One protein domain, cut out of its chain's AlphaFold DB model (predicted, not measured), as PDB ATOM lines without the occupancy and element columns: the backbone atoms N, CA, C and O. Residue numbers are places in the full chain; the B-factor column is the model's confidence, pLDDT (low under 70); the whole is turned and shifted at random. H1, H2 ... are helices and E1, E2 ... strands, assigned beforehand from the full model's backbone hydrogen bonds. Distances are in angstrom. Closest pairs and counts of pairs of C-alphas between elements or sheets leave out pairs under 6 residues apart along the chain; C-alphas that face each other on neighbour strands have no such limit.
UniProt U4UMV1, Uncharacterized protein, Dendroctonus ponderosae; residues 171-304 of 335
ATOM      1  N   ILE A 171      13.901  40.756  13.601       88.31
ATOM      2  CA  ILE A 171      13.119  41.835  14.222       88.31
ATOM      3  C   ILE A 171      12.170  41.278  15.283       88.31
ATOM      4  O   ILE A 171      11.424  40.333  15.025       88.31
ATOM      5  N   TYR A 172      12.126  41.931  16.446       90.12
ATOM      6  CA  TYR A 172      11.087  41.740  17.460       90.12
ATOM      7  C   TYR A 172      10.157  42.960  17.515       90.12
ATOM      8  O   TYR A 172      10.617  44.095  17.660       90.12
ATOM      9  N   LEU A 173       8.844  42.739  17.394       89.31
ATOM     10  CA  LEU A 173       7.832  43.801  17.416       89.31
ATOM     11  C   LEU A 173       7.207  43.926  18.810       89.31
ATOM     12  O   LEU A 173       6.600  42.982  19.312       89.31
ATOM     13  N   VAL A 174       7.277  45.119  19.397       89.00
ATOM     14  CA  VAL A 174       6.638  45.462  20.672       89.00
ATOM     15  C   VAL A 174       5.454  46.381  20.399       89.00
ATOM     16  O   VAL A 174       5.631  47.532  20.001       89.00
ATOM     17  N   TYR A 175       4.237  45.883  20.611       87.38
ATOM     18  CA  TYR A 175       3.004  46.618  20.329       87.38
ATOM     19  C   TYR A 175       1.854  46.167  21.233       87.38
ATOM     20  O   TYR A 175       1.886  45.081  21.811       87.38
ATOM     21  N   SER A 176       0.816  46.998  21.332       82.56
ATOM     22  CA  SER A 176      -0.400  46.646  22.067       82.56
ATOM     23  C   SER A 176      -1.344  45.829  21.192       82.56
ATOM     24  O   SER A 176      -1.614  46.207  20.060       82.56
ATOM     25  N   GLN A 177      -1.910  44.738  21.704       80.69
ATOM     26  CA  GLN A 177      -2.900  43.958  20.946       80.69
ATOM     27  C   GLN A 177      -4.267  44.653  20.845       80.69
ATOM     28  O   GLN A 177      -5.123  44.238  20.066       80.69
ATOM     29  N   THR A 178      -4.485  45.723  21.614       73.19
ATOM     30  CA  THR A 178      -5.746  46.460  21.654       73.19
ATOM     31  C   THR A 178      -5.527  47.933  21.288       73.19
ATOM     32  O   THR A 178      -4.528  48.535  21.686       73.19
ATOM     33  N   PRO A 179      -6.449  48.567  20.537       77.88
ATOM     34  CA  PRO A 179      -7.667  48.016  19.923       77.88
ATOM     35  C   PRO A 179      -7.390  47.139  18.682       77.88
ATOM     36  O   PRO A 179      -6.351  47.281  18.045       77.88
ATOM     37  N   GLU A 180      -8.350  46.300  18.269       80.38
ATOM     38  CA  GLU A 180      -8.217  45.384  17.111       80.38
ATOM     39  C   GLU A 180      -7.765  46.084  15.819       80.38
ATOM     40  O   GLU A 180      -6.951  45.556  15.067       80.38
ATOM     41  N   LYS A 181      -8.226  47.319  15.583       80.62
ATOM     42  CA  LYS A 181      -7.786  48.126  14.433       80.62
ATOM     43  C   LYS A 181      -6.274  48.384  14.447       80.62
ATOM     44  O   LYS A 181      -5.646  48.357  13.396       80.62
ATOM     45  N   HIS A 182      -5.686  48.617  15.624       83.38
ATOM     46  CA  HIS A 182      -4.240  48.786  15.771       83.38
ATOM     47  C   HIS A 182      -3.511  47.462  15.515       83.38
ATOM     48  O   HIS A 182      -2.527  47.454  14.784       83.38
ATOM     49  N   TYR A 183      -4.033  46.340  16.023       85.25
ATOM     50  CA  TYR A 183      -3.482  45.012  15.742       85.25
ATOM     51  C   TYR A 183      -3.439  44.691  14.239       85.25
ATOM     52  O   TYR A 183      -2.412  44.231  13.742       85.25
ATOM     53  N   LEU A 184      -4.514  44.982  13.498       85.50
ATOM     54  CA  LEU A 184      -4.570  44.756  12.049       85.50
ATOM     55  C   LEU A 184      -3.511  45.569  11.292       85.50
ATOM     56  O   LEU A 184      -2.834  45.029  10.422       85.50
ATOM     57  N   ILE A 185      -3.303  46.828  11.685       86.75
ATOM     58  CA  ILE A 185      -2.278  47.697  11.090       86.75
ATOM     59  C   ILE A 185      -0.875  47.168  11.385       86.75
ATOM     60  O   ILE A 185      -0.033  47.113  10.491       86.75
ATOM     61  N   VAL A 186      -0.618  46.722  12.619       87.25
ATOM     62  CA  VAL A 186       0.665  46.102  12.971       87.25
ATOM     63  C   VAL A 186       0.883  44.806  12.188       87.25
ATOM     64  O   VAL A 186       1.992  44.560  11.725       87.25
ATOM     65  N   LYS A 187      -0.163  44.006  11.957       87.44
ATOM     66  CA  LYS A 187      -0.092  42.810  11.106       87.44
ATOM     67  C   LYS A 187       0.200  43.138   9.641       87.44
ATOM     68  O   LYS A 187       0.990  42.436   9.007       87.44
ATOM     69  N   ALA A 188      -0.388  44.204   9.103       86.75
ATOM     70  CA  ALA A 188      -0.075  44.688   7.761       86.75
ATOM     71  C   ALA A 188       1.375  45.198   7.663       86.75
ATOM     72  O   ALA A 188       2.068  44.919   6.681       86.75
ATOM     73  N   LEU A 189       1.873  45.871   8.706       88.00
ATOM     74  CA  LEU A 189       3.271  46.291   8.806       88.00
ATOM     75  C   LEU A 189       4.216  45.083   8.881       88.00
ATOM     76  O   LEU A 189       5.202  45.037   8.154       88.00
ATOM     77  N   GLU A 190       3.888  44.081   9.698       88.94
ATOM     78  CA  GLU A 190       4.631  42.821   9.819       88.94
ATOM     79  C   GLU A 190       4.788  42.140   8.448       88.94
ATOM     80  O   GLU A 190       5.886  41.746   8.052       88.94
ATOM     81  N   LYS A 191       3.688  42.046   7.691       87.00
ATOM     82  CA  LYS A 191       3.664  41.492   6.331       87.00
ATOM     83  C   LYS A 191       4.512  42.322   5.364       87.00
ATOM     84  O   LYS A 191       5.256  41.750   4.572       87.00
ATOM     85  N   SER A 192       4.433  43.648   5.463       85.00
ATOM     86  CA  SER A 192       5.214  44.566   4.629       85.00
ATOM     87  C   SER A 192       6.715  44.425   4.895       85.00
ATOM     88  O   SER A 192       7.486  44.306   3.952       85.00
ATOM     89  N   LEU A 193       7.138  44.343   6.162       86.12
ATOM     90  CA  LEU A 193       8.545  44.153   6.536       86.12
ATOM     91  C   LEU A 193       9.097  42.806   6.051       86.12
ATOM     92  O   LEU A 193      10.182  42.761   5.475       86.12
ATOM     93  N   LYS A 194       8.340  41.714   6.212       85.00
ATOM     94  CA  LYS A 194       8.766  40.383   5.744       85.00
ATOM     95  C   LYS A 194       9.014  40.344   4.236       85.00
ATOM     96  O   LYS A 194       9.995  39.754   3.796       85.00
ATOM     97  N   ASN A 195       8.141  40.966   3.447       81.56
ATOM     98  CA  ASN A 195       8.201  40.851   1.990       81.56
ATOM     99  C   ASN A 195       9.072  41.921   1.329       81.56
ATOM    100  O   ASN A 195       9.770  41.607   0.371       81.56
ATOM    101  N   LEU A 196       9.041  43.164   1.823       79.06
ATOM    102  CA  LEU A 196       9.822  44.264   1.248       79.06
ATOM    103  C   LEU A 196      11.280  44.210   1.697       79.06
ATOM    104  O   LEU A 196      12.176  44.405   0.886       79.06
ATOM    105  N   ALA A 197      11.523  43.923   2.975       74.75
ATOM    106  CA  ALA A 197      12.859  43.988   3.556       74.75
ATOM    107  C   ALA A 197      13.533  42.612   3.725       74.75
ATOM    108  O   ALA A 197      14.675  42.552   4.166       74.75
ATOM    109  N   LYS A 198      12.852  41.504   3.374       77.19
ATOM    110  CA  LYS A 198      13.334  40.114   3.556       77.19
ATOM    111  C   LYS A 198      13.813  39.817   4.989       77.19
ATOM    112  O   LYS A 198      14.791  39.110   5.209       77.19
ATOM    113  N   VAL A 199      13.111  40.380   5.968       83.94
ATOM    114  CA  VAL A 199      13.437  40.295   7.396       83.94
ATOM    115  C   VAL A 199      12.721  39.107   8.044       83.94
ATOM    116  O   VAL A 199      11.540  38.864   7.777       83.94
ATOM    117  N   GLN A 200      13.393  38.416   8.969       84.94
ATOM    118  CA  GLN A 200      12.772  37.406   9.824       84.94
ATOM    119  C   GLN A 200      12.190  38.042  11.096       84.94
ATOM    120  O   GLN A 200      12.871  38.760  11.821       84.94
ATOM    121  N   ILE A 201      10.924  37.758  11.401       85.12
ATOM    122  CA  ILE A 201      10.265  38.274  12.610       85.12
ATOM    123  C   ILE A 201      10.246  37.179  13.667       85.12
ATOM    124  O   ILE A 201       9.717  36.093  13.425       85.12
ATOM    125  N   VAL A 202      10.848  37.472  14.817       87.25
ATOM    126  CA  VAL A 202      11.108  36.513  15.895       87.25
ATOM    127  C   VAL A 202      10.146  36.750  17.060       87.25
ATOM    128  O   VAL A 202       9.715  37.875  17.307       87.25
ATOM    129  N   SER A 203       9.791  35.682  17.777       82.69
ATOM    130  CA  SER A 203       8.879  35.725  18.935       82.69
ATOM    131  C   SER A 203       9.598  35.916  20.275       82.69
ATOM    132  O   SER A 203       8.953  36.175  21.288       82.69
ATOM    133  N   ASN A 204      10.922  35.768  20.294       83.19
ATOM    134  CA  ASN A 204      11.774  35.901  21.467       83.19
ATOM    135  C   ASN A 204      12.673  37.135  21.334       83.19
ATOM    136  O   ASN A 204      13.340  37.324  20.320       83.19
ATOM    137  N   ILE A 205      12.710  37.963  22.376       82.94
ATOM    138  CA  ILE A 205      13.480  39.210  22.378       82.94
ATOM    139  C   ILE A 205      14.997  38.970  22.351       82.94
ATOM    140  O   ILE A 205      15.727  39.769  21.780       82.94
ATOM    141  N   SER A 206      15.471  37.854  22.913       80.56
ATOM    142  CA  SER A 206      16.905  37.538  23.011       80.56
ATOM    143  C   SER A 206      17.558  37.177  21.674       80.56
ATOM    144  O   SER A 206      18.779  37.179  21.569       80.56
ATOM    145  N   GLU A 207      16.755  36.834  20.671       81.31
ATOM    146  CA  GLU A 207      17.204  36.431  19.332       81.31
ATOM    147  C   GLU A 207      17.147  37.605  18.333       81.31
ATOM    148  O   GLU A 207      17.512  37.465  17.164       81.31
ATOM    149  N   ALA A 208      16.666  38.769  18.779       83.19
ATOM    150  CA  ALA A 208      16.432  39.924  17.931       83.19
ATOM    151  C   ALA A 208      17.683  40.798  17.791       83.19
ATOM    152  O   ALA A 208      18.267  41.244  18.776       83.19
ATOM    153  N   SER A 209      18.041  41.102  16.547       83.19
ATOM    154  CA  SER A 209      19.037  42.123  16.199       83.19
ATOM    155  C   SER A 209      18.455  43.540  16.262       83.19
ATOM    156  O   SER A 209      19.164  44.491  16.579       83.19
ATOM    157  N   HIS A 210      17.152  43.680  16.000       86.75
ATOM    158  CA  HIS A 210      16.442  44.957  16.028       86.75
ATOM    159  C   HIS A 210      15.123  44.816  16.791       86.75
ATOM    160  O   HIS A 210      14.372  43.854  16.603       86.75
ATOM    161  N   ILE A 211      14.804  45.797  17.630       88.94
ATOM    162  CA  ILE A 211      13.544  45.843  18.377       88.94
ATOM    163  C   ILE A 211      12.742  47.052  17.908       88.94
ATOM    164  O   ILE A 211      13.181  48.188  18.068       88.94
ATOM    165  N   ILE A 212      11.545  46.819  17.368       89.88
ATOM    166  CA  ILE A 212      10.643  47.892  16.937       89.88
ATOM    167  C   ILE A 212       9.553  48.089  17.987       89.88
ATOM    168  O   ILE A 212       8.706  47.218  18.188       89.88
ATOM    169  N   TYR A 213       9.535  49.257  18.624       88.88
ATOM    170  CA  TYR A 213       8.470  49.685  19.527       88.88
ATOM    171  C   TYR A 213       7.432  50.521  18.774       88.88
ATOM    172  O   TYR A 213       7.749  51.589  18.254       88.88
ATOM    173  N   ILE A 214       6.182  50.056  18.732       88.00
ATOM    174  CA  ILE A 214       5.099  50.709  17.988       88.00
ATOM    175  C   ILE A 214       4.235  51.535  18.945       88.00
ATOM    176  O   ILE A 214       3.561  51.002  19.828       88.00
ATOM    177  N   CYS A 215       4.207  52.855  18.747       84.12
ATOM    178  CA  CYS A 215       3.366  53.758  19.530       84.12
ATOM    179  C   CYS A 215       1.926  53.779  18.993       84.12
ATOM    180  O   CYS A 215       1.689  54.202  17.860       84.12
ATOM    181  N   GLY A 216       0.965  53.355  19.821       76.00
ATOM    182  CA  GLY A 216      -0.474  53.417  19.542       76.00
ATOM    183  C   GLY A 216      -1.207  54.553  20.272       76.00
ATOM    184  O   GLY A 216      -0.607  55.494  20.777       76.00
ATOM    185  N   THR A 217      -2.535  54.456  20.365       68.94
ATOM    186  CA  THR A 217      -3.401  55.469  21.011       68.94
ATOM    187  C   THR A 217      -3.381  55.426  22.544       68.94
ATOM    188  O   THR A 217      -3.822  56.371  23.200       68.94
ATOM    189  N   HIS A 218      -2.886  54.336  23.132       67.38
ATOM    190  CA  HIS A 218      -2.802  54.132  24.577       67.38
ATOM    191  C   HIS A 218      -1.354  53.853  24.988       67.38
ATOM    192  O   HIS A 218      -0.578  53.306  24.207       67.38
ATOM    193  N   ILE A 219      -0.992  54.233  26.221       65.00
ATOM    194  CA  ILE A 219       0.323  53.901  26.780       65.00
ATOM    195  C   ILE A 219       0.336  52.396  27.011       65.00
ATOM    196  O   ILE A 219      -0.357  51.890  27.891       65.00
ATOM    197  N   PHE A 220       1.107  51.704  26.185       75.25
ATOM    198  CA  PHE A 220       1.317  50.277  26.296       75.25
ATOM    199  C   PHE A 220       2.513  50.016  27.203       75.25
ATOM    200  O   PHE A 220       3.643  50.400  26.886       75.25
ATOM    201  N   GLN A 221       2.251  49.362  28.331       74.88
ATOM    202  CA  GLN A 221       3.299  48.757  29.137       74.88
ATOM    203  C   GLN A 221       3.499  47.325  28.631       74.88
ATOM    204  O   GLN A 221       2.572  46.524  28.744       74.88
ATOM    205  N   PRO A 222       4.660  47.014  28.027       80.81
ATOM    206  CA  PRO A 222       4.959  45.654  27.613       80.81
ATOM    207  C   PRO A 222       5.154  44.756  28.834       80.81
ATOM    208  O   PRO A 222       5.324  45.244  29.956       80.81
ATOM    209  N   ASP A 223       5.187  43.446  28.595       84.50
ATOM    210  CA  ASP A 223       5.458  42.454  29.634       84.50
ATOM    211  C   ASP A 223       6.694  42.834  30.462       84.50
ATOM    212  O   ASP A 223       7.673  43.350  29.913       84.50
ATOM    213  N   PRO A 224       6.708  42.553  31.776       83.50
ATOM    214  CA  PRO A 224       7.768  43.010  32.675       83.50
ATOM    215  C   PRO A 224       9.171  42.556  32.237       83.50
ATOM    216  O   PRO A 224      10.149  43.275  32.446       83.50
ATOM    217  N   ILE A 225       9.272  41.396  31.579       84.94
ATOM    218  CA  ILE A 225      10.520  40.869  31.007       84.94
ATOM    219  C   ILE A 225      10.993  41.744  29.836       84.94
ATOM    220  O   ILE A 225      12.140  42.192  29.821       84.94
ATOM    221  N   VAL A 226      10.096  42.036  28.890       86.00
ATOM    222  CA  VAL A 226      10.364  42.883  27.718       86.00
ATOM    223  C   VAL A 226      10.668  44.315  28.149       86.00
ATOM    224  O   VAL A 226      11.625  44.917  27.670       86.00
ATOM    225  N   HIS A 227       9.909  44.848  29.109       86.06
ATOM    226  CA  HIS A 227      10.139  46.173  29.673       86.06
ATOM    227  C   HIS A 227      11.537  46.292  30.288       86.06
ATOM    228  O   HIS A 227      12.270  47.228  29.973       86.06
ATOM    229  N   LYS A 228      11.943  45.322  31.120       85.44
ATOM    230  CA  LYS A 228      13.281  45.300  31.726       85.44
ATOM    231  C   LYS A 228      14.380  45.260  30.662       85.44
ATOM    232  O   LYS A 228      15.354  45.997  30.781       85.44
ATOM    233  N   HIS A 229      14.217  44.433  29.629       84.88
ATOM    234  CA  HIS A 229      15.189  44.326  28.542       84.88
ATOM    235  C   HIS A 229      15.319  45.644  27.758       84.88
ATOM    236  O   HIS A 229      16.429  46.132  27.562       84.88
ATOM    237  N   LEU A 230      14.194  46.286  27.424       85.06
ATOM    238  CA  LEU A 230      14.172  47.590  26.753       85.06
ATOM    239  C   LEU A 230      14.862  48.688  27.570       85.06
ATOM    240  O   LEU A 230      15.613  49.478  27.012       85.06
ATOM    241  N   VAL A 231      14.626  48.752  28.884       84.88
ATOM    242  CA  VAL A 231      15.249  49.771  29.747       84.88
ATOM    243  C   VAL A 231      16.762  49.566  29.852       84.88
ATOM    244  O   VAL A 231      17.505  50.548  29.884       84.88
ATOM    245  N   ILE A 232      17.227  48.315  29.906       83.31
ATOM    246  CA  ILE A 232      18.661  48.000  29.954       83.31
ATOM    247  C   ILE A 232      19.328  48.391  28.635       83.31
ATOM    248  O   ILE A 232      20.314  49.128  28.651       83.31
ATOM    249  N   GLU A 233      18.772  47.952  27.505       83.31
ATOM    250  CA  GLU A 233      19.375  48.194  26.193       83.31
ATOM    251  C   GLU A 233      19.284  49.669  25.770       83.31
ATOM    252  O   GLU A 233      20.262  50.218  25.269       83.31
ATOM    253  N   ALA A 234      18.191  50.375  26.086       81.25
ATOM    254  CA  ALA A 234      18.056  51.804  25.778       81.25
ATOM    255  C   ALA A 234      19.034  52.708  26.554       81.25
ATOM    256  O   ALA A 234      19.345  53.815  26.111       81.25
ATOM    257  N   ASN A 235      19.522  52.266  27.719       80.06
ATOM    258  CA  ASN A 235      20.483  53.024  28.529       80.06
ATOM    259  C   ASN A 235      21.945  52.629  28.271       80.06
ATOM    260  O   ASN A 235      22.857  53.243  28.834       80.06
ATOM    261  N   ARG A 236      22.191  51.621  27.435       79.75
ATOM    262  CA  ARG A 236      23.532  51.121  27.144       79.75
ATOM    263  C   ARG A 236      24.217  52.015  26.108       79.75
ATOM    264  O   ARG A 236      23.650  52.320  25.068       79.75
ATOM    265  N   ALA A 237      25.460  52.424  26.372       59.75
ATOM    266  CA  ALA A 237      26.220  53.281  25.451       59.75
ATOM    267  C   ALA A 237      26.648  52.557  24.157       59.75
ATOM    268  O   ALA A 237      26.844  53.192  23.126       59.75
ATOM    269  N   ILE A 238      26.808  51.232  24.225       61.06
ATOM    270  CA  ILE A 238      27.135  50.356  23.096       61.06
ATOM    271  C   ILE A 238      26.235  49.127  23.230       61.06
ATOM    272  O   ILE A 238      26.473  48.283  24.099       61.06
ATOM    273  N   SER A 239      25.183  49.064  22.418       65.19
ATOM    274  CA  SER A 239      24.292  47.906  22.321       65.19
ATOM    275  C   SER A 239      24.540  47.162  21.012       65.19
ATOM    276  O   SER A 239      24.857  47.773  19.992       65.19
ATOM    277  N   SER A 240      24.417  45.837  21.056       66.06
ATOM    278  CA  SER A 240      24.367  44.976  19.871       66.06
ATOM    279  C   SER A 240      22.970  44.920  19.242       66.06
ATOM    280  O   SER A 240      22.812  44.273  18.213       66.06
ATOM    281  N   VAL A 241      21.972  45.551  19.871       77.19
ATOM    282  CA  VAL A 241      20.567  45.543  19.456       77.19
ATOM    283  C   VAL A 241      20.107  46.975  19.207       77.19
ATOM    284  O   VAL A 241      20.192  47.832  20.088       77.19
ATOM    285  N   GLU A 242      19.594  47.250  18.011       83.38
ATOM    286  CA  GLU A 242      19.088  48.581  17.675       83.38
ATOM    287  C   GLU A 242      17.600  48.703  18.023       83.38
ATOM    288  O   GLU A 242      16.764  47.915  17.571       83.38
ATOM    289  N   ILE A 243      17.256  49.695  18.850       85.31
ATOM    290  CA  ILE A 243      15.869  49.976  19.232       85.31
ATOM    291  C   ILE A 243      15.318  51.086  18.335       85.31
ATOM    292  O   ILE A 243      15.793  52.223  18.370       85.31
ATOM    293  N   LEU A 244      14.271  50.759  17.582       88.25
ATOM    294  CA  LEU A 244      13.572  51.656  16.667       88.25
ATOM    295  C   LEU A 244      12.180  51.963  17.221       88.25
ATOM    296  O   LEU A 244      11.444  51.065  17.626       88.25
ATOM    297  N   VAL A 245      11.785  53.232  17.219       87.62
ATOM    298  CA  VAL A 245      10.459  53.662  17.673       87.62
ATOM    299  C   VAL A 245       9.641  54.097  16.466       87.62
ATOM    300  O   VAL A 245       9.973  55.071  15.793       87.62
ATOM    301  N   VAL A 246       8.540  53.396  16.209       88.00
ATOM    302  CA  VAL A 246       7.619  53.699  15.113       88.00
ATOM    303  C   VAL A 246       6.370  54.364  15.676       88.00
ATOM    304  O   VAL A 246       5.581  53.756  16.402       88.00
ATOM    305  N   CYS A 247       6.177  55.633  15.334       86.25
ATOM    306  CA  CYS A 247       4.996  56.396  15.696       86.25
ATOM    307  C   CYS A 247       3.952  56.306  14.588       86.25
ATOM    308  O   CYS A 247       4.181  56.737  13.459       86.25
ATOM    309  N   LEU A 248       2.780  55.769  14.920       84.69
ATOM    310  CA  LEU A 248       1.637  55.775  14.015       84.69
ATOM    311  C   LEU A 248       1.044  57.187  13.932       84.69
ATOM    312  O   LEU A 248       0.976  57.877  14.952       84.69
ATOM    313  N   PRO A 249       0.543  57.624  12.768       80.25
ATOM    314  CA  PRO A 249       0.102  59.006  12.593       80.25
ATOM    315  C   PRO A 249      -1.204  59.333  13.343       80.25
ATOM    316  O   PRO A 249      -1.522  60.495  13.574       80.25
ATOM    317  N   TYR A 250      -1.950  58.315  13.783       77.31
ATOM    318  CA  TYR A 250      -3.104  58.460  14.678       77.31
ATOM    319  C   TYR A 250      -2.745  58.329  16.173       77.31
ATOM    320  O   TYR A 250      -3.638  58.350  17.020       77.31
ATOM    321  N   SER A 251      -1.463  58.176  16.522       77.31
ATOM    322  CA  SER A 251      -1.007  58.133  17.915       77.31
ATOM    323  C   SER A 251      -1.220  59.491  18.594       77.31
ATOM    324  O   SER A 251      -0.822  60.532  18.071       77.31
ATOM    325  N   THR A 252      -1.863  59.494  19.763       64.75
ATOM    326  CA  THR A 252      -2.205  60.713  20.520       64.75
ATOM    327  C   THR A 252      -1.367  60.912  21.780       64.75
ATOM    328  O   THR A 252      -1.442  61.982  22.378       64.75
ATOM    329  N   LYS A 253      -0.579  59.913  22.204       63.94
ATOM    330  CA  LYS A 253       0.212  59.965  23.444       63.94
ATOM    331  C   LYS A 253       1.716  59.914  23.191       63.94
ATOM    332  O   LYS A 253       2.183  59.331  22.214       63.94
ATOM    333  N   GLU A 254       2.454  60.529  24.114       65.06
ATOM    334  CA  GLU A 254       3.910  60.614  24.084       65.06
ATOM    335  C   GLU A 254       4.588  59.278  24.418       65.06
ATOM    336  O   GLU A 254       4.121  58.486  25.239       65.06
ATOM    337  N   MET A 255       5.716  59.058  23.749       72.38
ATOM    338  CA  MET A 255       6.605  57.908  23.888       72.38
ATOM    339  C   MET A 255       7.127  57.744  25.330       72.38
ATOM    340  O   MET A 255       7.369  58.749  26.008       72.38
ATOM    341  N   PRO A 256       7.389  56.503  25.795       79.31
ATOM    342  CA  PRO A 256       8.001  56.285  27.098       79.31
ATOM    343  C   PRO A 256       9.332  57.044  27.259       79.31
ATOM    344  O   PRO A 256      10.145  57.072  26.330       79.31
ATOM    345  N   PRO A 257       9.609  57.635  28.436       78.31
ATOM    346  CA  PRO A 257      10.740  58.545  28.621       78.31
ATOM    347  C   PRO A 257      12.103  57.881  28.396       78.31
ATOM    348  O   PRO A 257      13.036  58.544  27.950       78.31
ATOM    349  N   TYR A 258      12.211  56.575  28.649       81.06
ATOM    350  CA  TYR A 258      13.439  55.806  28.444       81.06
ATOM    351  C   TYR A 258      13.780  55.581  26.959       81.06
ATOM    352  O   TYR A 258      14.936  55.330  26.648       81.06
ATOM    353  N   LEU A 259      12.820  55.741  26.038       82.38
ATOM    354  CA  LEU A 259      13.038  55.608  24.588       82.38
ATOM    355  C   LEU A 259      13.326  56.946  23.890       82.38
ATOM    356  O   LEU A 259      13.504  56.983  22.678       82.38
ATOM    357  N   LYS A 260      13.429  58.059  24.634       79.75
ATOM    358  CA  LYS A 260      13.693  59.400  24.066       79.75
ATOM    359  C   LYS A 260      14.996  59.522  23.281       79.75
ATOM    360  O   LYS A 260      15.107  60.420  22.456       79.75
ATOM    361  N   LYS A 261      15.967  58.650  23.546       81.12
ATOM    362  CA  LYS A 261      17.272  58.644  22.869       81.12
ATOM    363  C   LYS A 261      17.300  57.765  21.611       81.12
ATOM    364  O   LYS A 261      18.281  57.820  20.880       81.12
ATOM    365  N   CYS A 262      16.270  56.949  21.384       82.00
ATOM    366  CA  CYS A 262      16.212  55.993  20.281       82.00
ATOM    367  C   CYS A 262      15.778  56.663  18.967       82.00
ATOM    368  O   CYS A 262      15.158  57.730  18.978       82.00
ATOM    369  N   LEU A 263      16.081  56.024  17.831       84.12
ATOM    370  CA  LEU A 263      15.654  56.512  16.518       84.12
ATOM    371  C   LEU A 263      14.133  56.442  16.388       84.12
ATOM    372  O   LEU A 263      13.512  55.432  16.725       84.12
ATOM    373  N   ARG A 264      13.541  57.522  15.874       86.19
ATOM    374  CA  ARG A 264      12.096  57.670  15.711       86.19
ATOM    375  C   ARG A 264      11.731  57.778  14.238       86.19
ATOM    376  O   ARG A 264      12.314  58.582  13.521       86.19
ATOM    377  N   PHE A 265      10.694  57.042  13.852       86.12
ATOM    378  CA  PHE A 265      10.109  57.055  12.517       86.12
ATOM    379  C   PHE A 265       8.617  57.345  12.621       86.12
ATOM    380  O   PHE A 265       7.897  56.649  13.343       86.12
ATOM    381  N   ASN A 266       8.133  58.356  11.904       85.38
ATOM    382  CA  ASN A 266       6.699  58.516  11.698       85.38
ATOM    383  C   ASN A 266       6.275  57.575  10.564       85.38
ATOM    384  O   ASN A 266       6.755  57.684   9.434       85.38
ATOM    385  N   LEU A 267       5.393  56.618  10.859       82.94
ATOM    386  CA  LEU A 267       4.950  55.648   9.862       82.94
ATOM    387  C   LEU A 267       4.223  56.368   8.712       82.94
ATOM    388  O   LEU A 267       3.416  57.258   8.966       82.94
ATOM    389  N   MET A 268       4.477  55.930   7.474       84.19
ATOM    390  CA  MET A 268       4.092  56.546   6.187       84.19
ATOM    391  C   MET A 268       5.019  57.674   5.718       84.19
ATOM    392  O   MET A 268       5.495  57.596   4.592       84.19
ATOM    393  N   GLU A 269       5.330  58.664   6.562       83.31
ATOM    394  CA  GLU A 269       6.236  59.774   6.198       83.31
ATOM    395  C   GLU A 269       7.691  59.309   6.064       83.31
ATOM    396  O   GLU A 269       8.361  59.605   5.079       83.31
ATOM    397  N   ASP A 270       8.172  58.538   7.041       84.56
ATOM    398  CA  ASP A 270       9.543  58.028   7.087       84.56
ATOM    399  C   ASP A 270       9.627  56.549   6.676       84.56
ATOM    400  O   ASP A 270      10.590  55.860   7.016       84.56
ATOM    401  N   PHE A 271       8.616  56.028   5.971       82.94
ATOM    402  CA  PHE A 271       8.560  54.605   5.619       82.94
ATOM    403  C   PHE A 271       9.743  54.180   4.741       82.94
ATOM    404  O   PHE A 271      10.349  53.143   4.989       82.94
ATOM    405  N   GLU A 272      10.124  55.022   3.782       82.94
ATOM    406  CA  GLU A 272      11.318  54.839   2.954       82.94
ATOM    407  C   GLU A 272      12.576  54.687   3.815       82.94
ATOM    408  O   GLU A 272      13.300  53.700   3.706       82.94
ATOM    409  N   LYS A 273      12.786  55.613   4.758       84.00
ATOM    410  CA  LYS A 273      13.942  55.594   5.664       84.00
ATOM    411  C   LYS A 273      13.953  54.347   6.548       84.00
ATOM    412  O   LYS A 273      15.021  53.799   6.792       84.00
ATOM    413  N   LEU A 274      12.783  53.902   7.016       84.06
ATOM    414  CA  LEU A 274      12.639  52.687   7.818       84.06
ATOM    415  C   LEU A 274      13.011  51.433   7.014       84.06
ATOM    416  O   LEU A 274      13.691  50.562   7.542       84.06
ATOM    417  N   ILE A 275      12.584  51.336   5.751       82.44
ATOM    418  CA  ILE A 275      12.912  50.192   4.888       82.44
ATOM    419  C   ILE A 275      14.388  50.209   4.485       82.44
ATOM    420  O   ILE A 275      15.020  49.155   4.510       82.44
ATOM    421  N   HIS A 276      14.968  51.382   4.222       81.94
ATOM    422  CA  HIS A 276      16.393  51.520   3.906       81.94
ATOM    423  C   HIS A 276      17.337  51.058   5.020       81.94
ATOM    424  O   HIS A 276      18.477  50.711   4.721       81.94
ATOM    425  N   LEU A 277      16.883  50.998   6.280       79.56
ATOM    426  CA  LEU A 277      17.667  50.372   7.353       79.56
ATOM    427  C   LEU A 277      17.926  48.882   7.095       79.56
ATOM    428  O   LEU A 277      18.937  48.351   7.539       79.56
ATOM    429  N   PHE A 278      17.022  48.218   6.375       79.25
ATOM    430  CA  PHE A 278      17.064  46.778   6.140       79.25
ATOM    431  C   PHE A 278      17.383  46.423   4.681       79.25
ATOM    432  O   PHE A 278      18.006  45.394   4.427       79.25
ATOM    433  N   CYS A 279      16.982  47.247   3.707       73.75
ATOM    434  CA  CYS A 279      17.232  47.000   2.289       73.75
ATOM    435  C   CYS A 279      17.394  48.307   1.497       73.75
ATOM    436  O   CYS A 279      16.505  49.153   1.496       73.75
ATOM    437  N   CYS A 280      18.520  48.468   0.794       59.22
ATOM    438  CA  CYS A 280      18.866  49.720   0.113       59.22
ATOM    439  C   CYS A 280      18.134  49.968  -1.221       59.22
ATOM    440  O   CYS A 280      18.098  51.115  -1.648       59.22
ATOM    441  N   ASP A 281      17.538  48.946  -1.848       58.94
ATOM    442  CA  ASP A 281      17.143  48.983  -3.271       58.94
ATOM    443  C   ASP A 281      15.670  48.583  -3.517       58.94
ATOM    444  O   ASP A 281      15.386  47.719  -4.351       58.94
ATOM    445  N   VAL A 282      14.705  49.153  -2.779       63.91
ATOM    446  CA  VAL A 282      13.281  48.774  -2.923       63.91
ATOM    447  C   VAL A 282      12.377  49.970  -3.226       63.91
ATOM    448  O   VAL A 282      12.066  50.768  -2.346       63.91
ATOM    449  N   ASP A 283      11.847  50.012  -4.452       65.19
ATOM    450  CA  ASP A 283      10.744  50.899  -4.841       65.19
ATOM    451  C   ASP A 283       9.417  50.400  -4.228       65.19
ATOM    452  O   ASP A 283       8.700  49.558  -4.780       65.19
ATOM    453  N   PHE A 284       9.075  50.913  -3.044       68.88
ATOM    454  CA  PHE A 284       7.902  50.479  -2.268       68.88
ATOM    455  C   PHE A 284       6.561  51.015  -2.801       68.88
ATOM    456  O   PHE A 284       5.509  50.453  -2.494       68.88
ATOM    457  N   SER A 285       6.574  52.067  -3.621       65.06
ATOM    458  CA  SER A 285       5.375  52.764  -4.115       65.06
ATOM    459  C   SER A 285       4.490  51.915  -5.038       65.06
ATOM    460  O   SER A 285       3.285  52.145  -5.122       65.06
ATOM    461  N   SER A 286       5.066  50.910  -5.701       65.75
ATOM    462  CA  SER A 286       4.358  49.979  -6.591       65.75
ATOM    463  C   SER A 286       3.864  48.707  -5.889       65.75
ATOM    464  O   SER A 286       3.126  47.917  -6.483       65.75
ATOM    465  N   HIS A 287       4.247  48.484  -4.627       76.12
ATOM    466  CA  HIS A 287       3.951  47.241  -3.927       76.12
ATOM    467  C   HIS A 287       2.543  47.252  -3.317       76.12
ATOM    468  O   HIS A 287       2.182  48.118  -2.520       76.12
ATOM    469  N   THR A 288       1.763  46.210  -3.620       77.31
ATOM    470  CA  THR A 288       0.374  46.035  -3.147       77.31
ATOM    471  C   THR A 288       0.235  46.102  -1.624       77.31
ATOM    472  O   THR A 288      -0.792  46.531  -1.110       77.31
ATOM    473  N   GLN A 289       1.281  45.717  -0.897       78.62
ATOM    474  CA  GLN A 289       1.298  45.654   0.564       78.62
ATOM    475  C   GLN A 289       1.493  47.024   1.215       78.62
ATOM    476  O   GLN A 289       0.896  47.288   2.256       78.62
ATOM    477  N   TYR A 290       2.257  47.913   0.574       81.88
ATOM    478  CA  TYR A 290       2.347  49.308   1.000       81.88
ATOM    479  C   TYR A 290       1.000  50.014   0.802       81.88
ATOM    480  O   TYR A 290       0.528  50.693   1.707       81.88
ATOM    481  N   GLY A 291       0.326  49.764  -0.330       78.31
ATOM    482  CA  GLY A 291      -1.032  50.265  -0.572       78.31
ATOM    483  C   GLY A 291      -2.065  49.739   0.435       78.31
ATOM    484  O   GLY A 291      -2.905  50.501   0.908       78.31
ATOM    485  N   GLU A 292      -1.984  48.455   0.807       84.06
ATOM    486  CA  GLU A 292      -2.825  47.852   1.855       84.06
ATOM    487  C   GLU A 292      -2.594  48.532   3.219       84.06
ATOM    488  O   GLU A 292      -3.554  48.884   3.907       84.06
ATOM    489  N   LEU A 293      -1.331  48.765   3.589       84.06
ATOM    490  CA  LEU A 293      -0.956  49.428   4.838       84.06
ATOM    491  C   LEU A 293      -1.414  50.896   4.873       84.06
ATOM    492  O   LEU A 293      -2.026  51.319   5.853       84.06
ATOM    493  N   ASP A 294      -1.173  51.656   3.803       84.06
ATOM    494  CA  ASP A 294      -1.585  53.060   3.681       84.06
ATOM    495  C   ASP A 294      -3.114  53.208   3.765       84.06
ATOM    496  O   ASP A 294      -3.625  54.043   4.516       84.06
ATOM    497  N   ALA A 295      -3.868  52.332   3.091       82.69
ATOM    498  CA  ALA A 295      -5.327  52.324   3.173       82.69
ATOM    499  C   ALA A 295      -5.833  52.066   4.604       82.69
ATOM    500  O   ALA A 295      -6.745  52.753   5.073       82.69
ATOM    501  N   GLN A 296      -5.233  51.111   5.325       82.44
ATOM    502  CA  GLN A 296      -5.612  50.808   6.711       82.44
ATOM    503  C   GLN A 296      -5.252  51.943   7.680       82.44
ATOM    504  O   GLN A 296      -6.041  52.264   8.575       82.44
ATOM    505  N   VAL A 297      -4.097  52.587   7.493       83.31
ATOM    506  CA  VAL A 297      -3.669  53.737   8.303       83.31
ATOM    507  C   VAL A 297      -4.595  54.934   8.076       83.31
ATOM    508  O   VAL A 297      -5.064  55.526   9.053       83.31
ATOM    509  N   LYS A 298      -4.940  55.241   6.820       82.94
ATOM    510  CA  LYS A 298      -5.910  56.292   6.470       82.94
ATOM    511  C   LYS A 298      -7.291  56.018   7.061       82.94
ATOM    512  O   LYS A 298      -7.895  56.908   7.660       82.94
ATOM    513  N   ALA A 299      -7.774  54.777   6.985       79.88
ATOM    514  CA  ALA A 299      -9.047  54.394   7.598       79.88
ATOM    515  C   ALA A 299      -9.037  54.610   9.125       79.88
ATOM    516  O   ALA A 299     -10.013  55.093   9.702       79.88
ATOM    517  N   ALA A 300      -7.926  54.297   9.799       74.25
ATOM    518  CA  ALA A 300      -7.780  54.522  11.235       74.25
ATOM    519  C   ALA A 300      -7.674  56.007  11.617       74.25
ATOM    520  O   ALA A 300      -8.225  56.399  12.649       74.25
ATOM    521  N   GLN A 301      -7.033  56.845  10.798       73.88
ATOM    522  CA  GLN A 301      -6.981  58.297  11.015       73.88
ATOM    523  C   GLN A 301      -8.377  58.926  10.995       73.88
ATOM    524  O   GLN A 301      -8.746  59.589  11.964       73.88
ATOM    525  N   ILE A 302      -9.190  58.616   9.977       66.81
ATOM    526  CA  ILE A 302     -10.557  59.149   9.823       66.81
ATOM    527  C   ILE A 302     -11.430  58.829  11.047       66.81
ATOM    528  O   ILE A 302     -12.248  59.638  11.474       66.81
ATOM    529  N   HIS A 303     -11.248  57.659  11.664       61.47
ATOM    530  CA  HIS A 303     -11.984  57.282  12.875       61.47
ATOM    531  C   HIS A 303     -11.454  57.922  14.171       61.47
ATOM    532  O   HIS A 303     -12.151  57.899  15.189       61.47
ATOM    533  N   THR A 304     -10.233  58.460  14.162       57.78
ATOM    534  CA  THR A 304      -9.550  58.990  15.354       57.78
ATOM    535  C   THR A 304      -9.582  60.520  15.407       57.78
ATOM    536  O   THR A 304      -9.703  61.089  16.492       57.78
TER     537      THR A 304
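What this domain is: This is residues 171 to 304 of the 335 residues of an uncharacterized protein of Dendroctonus ponderosae (UniProt U4UMV1). A small twisted sheet of four parallel strands lies in the middle, with H1, H2 and H3 round it. The long helix H4 packs side by side on H1, the two running opposite ways, and is not on the sheet, while H2 touches no other helix. The printed part has 134 residues with four named helices and four named strands, in the order E1 H1 E2 H2 E3 E4 H3 H4; the sheet's order is E1 E2 E3 E4. The class is mixed, helices and strands, and the whole is compact, with a radius of gyration of the C-alphas of 14.4 A and spans of 38 by 34 by 24 A.

Where its parts are: E1, residues 171 to 174, is 9.8 A long and begins at C-alpha 171 at (13.119, 41.835, 14.222). H1, residues 180 to 196, is 24.0 A long. E2, residues 210 to 215, is 16.1 A long, and H2, residues 224 to 234, is 15.2 A. E3, residues 242 to 247, is 16.2 A long and begins at C-alpha 242 at (19.088, 48.581, 17.675). E4, residues 263 to 266, is 10.4 A long, and H3, residues 271 to 276, is 8.6 A. H4, residues 288 to 304, is 24.7 A long and ends at C-alpha 304 at (-9.550, 58.990, 15.354).

How they stand to each other: The sheet is only just strongly twisted, with C-alphas up to 4.2 A off its best plane. E1 and E2 are parallel at 27 degrees, with N 174 and O 212 2.8 A apart. E2 and E3 are parallel at 21 degrees, with N 213 and O 244 2.8 A apart. E3 and E4 are parallel at 26 degrees, with N 245 and O 263 2.8 A apart. E1, H1, E2 and E2, H2, E3 are strand-helix-strand units, two parallel neighbour strands with a helix between; the first crossover is left-handed, the second right-handed. H1 only grazes the sheet, with residues 182 to 194, and H2 with residues 226 to 234. H3 is on the sheet, over E4, and runs along the strands, at 13 degrees to E4 on the local plane. H1 and H4 touch at a shallow tilt of 22 degrees, opposite ways; their closest C-alphas, of Ala 188 and Leu 293, are 5.6 A apart. H4 is not on the sheet. In all four helices every O i to N i+4 pair is within hydrogen-bond range.

The domain as a whole: The C-alphas farthest apart, of Ile 238 and His 303, are 41.0 A apart. The printed part has no cut. The links H1 to E2, E3 to E4 and H3 to H4 are long. Mean pLDDT of the printed part is 80.0; residues 217 to 219, 237 to 240, 252 to 254, 280 to 286 and 302 to 304 are under 70.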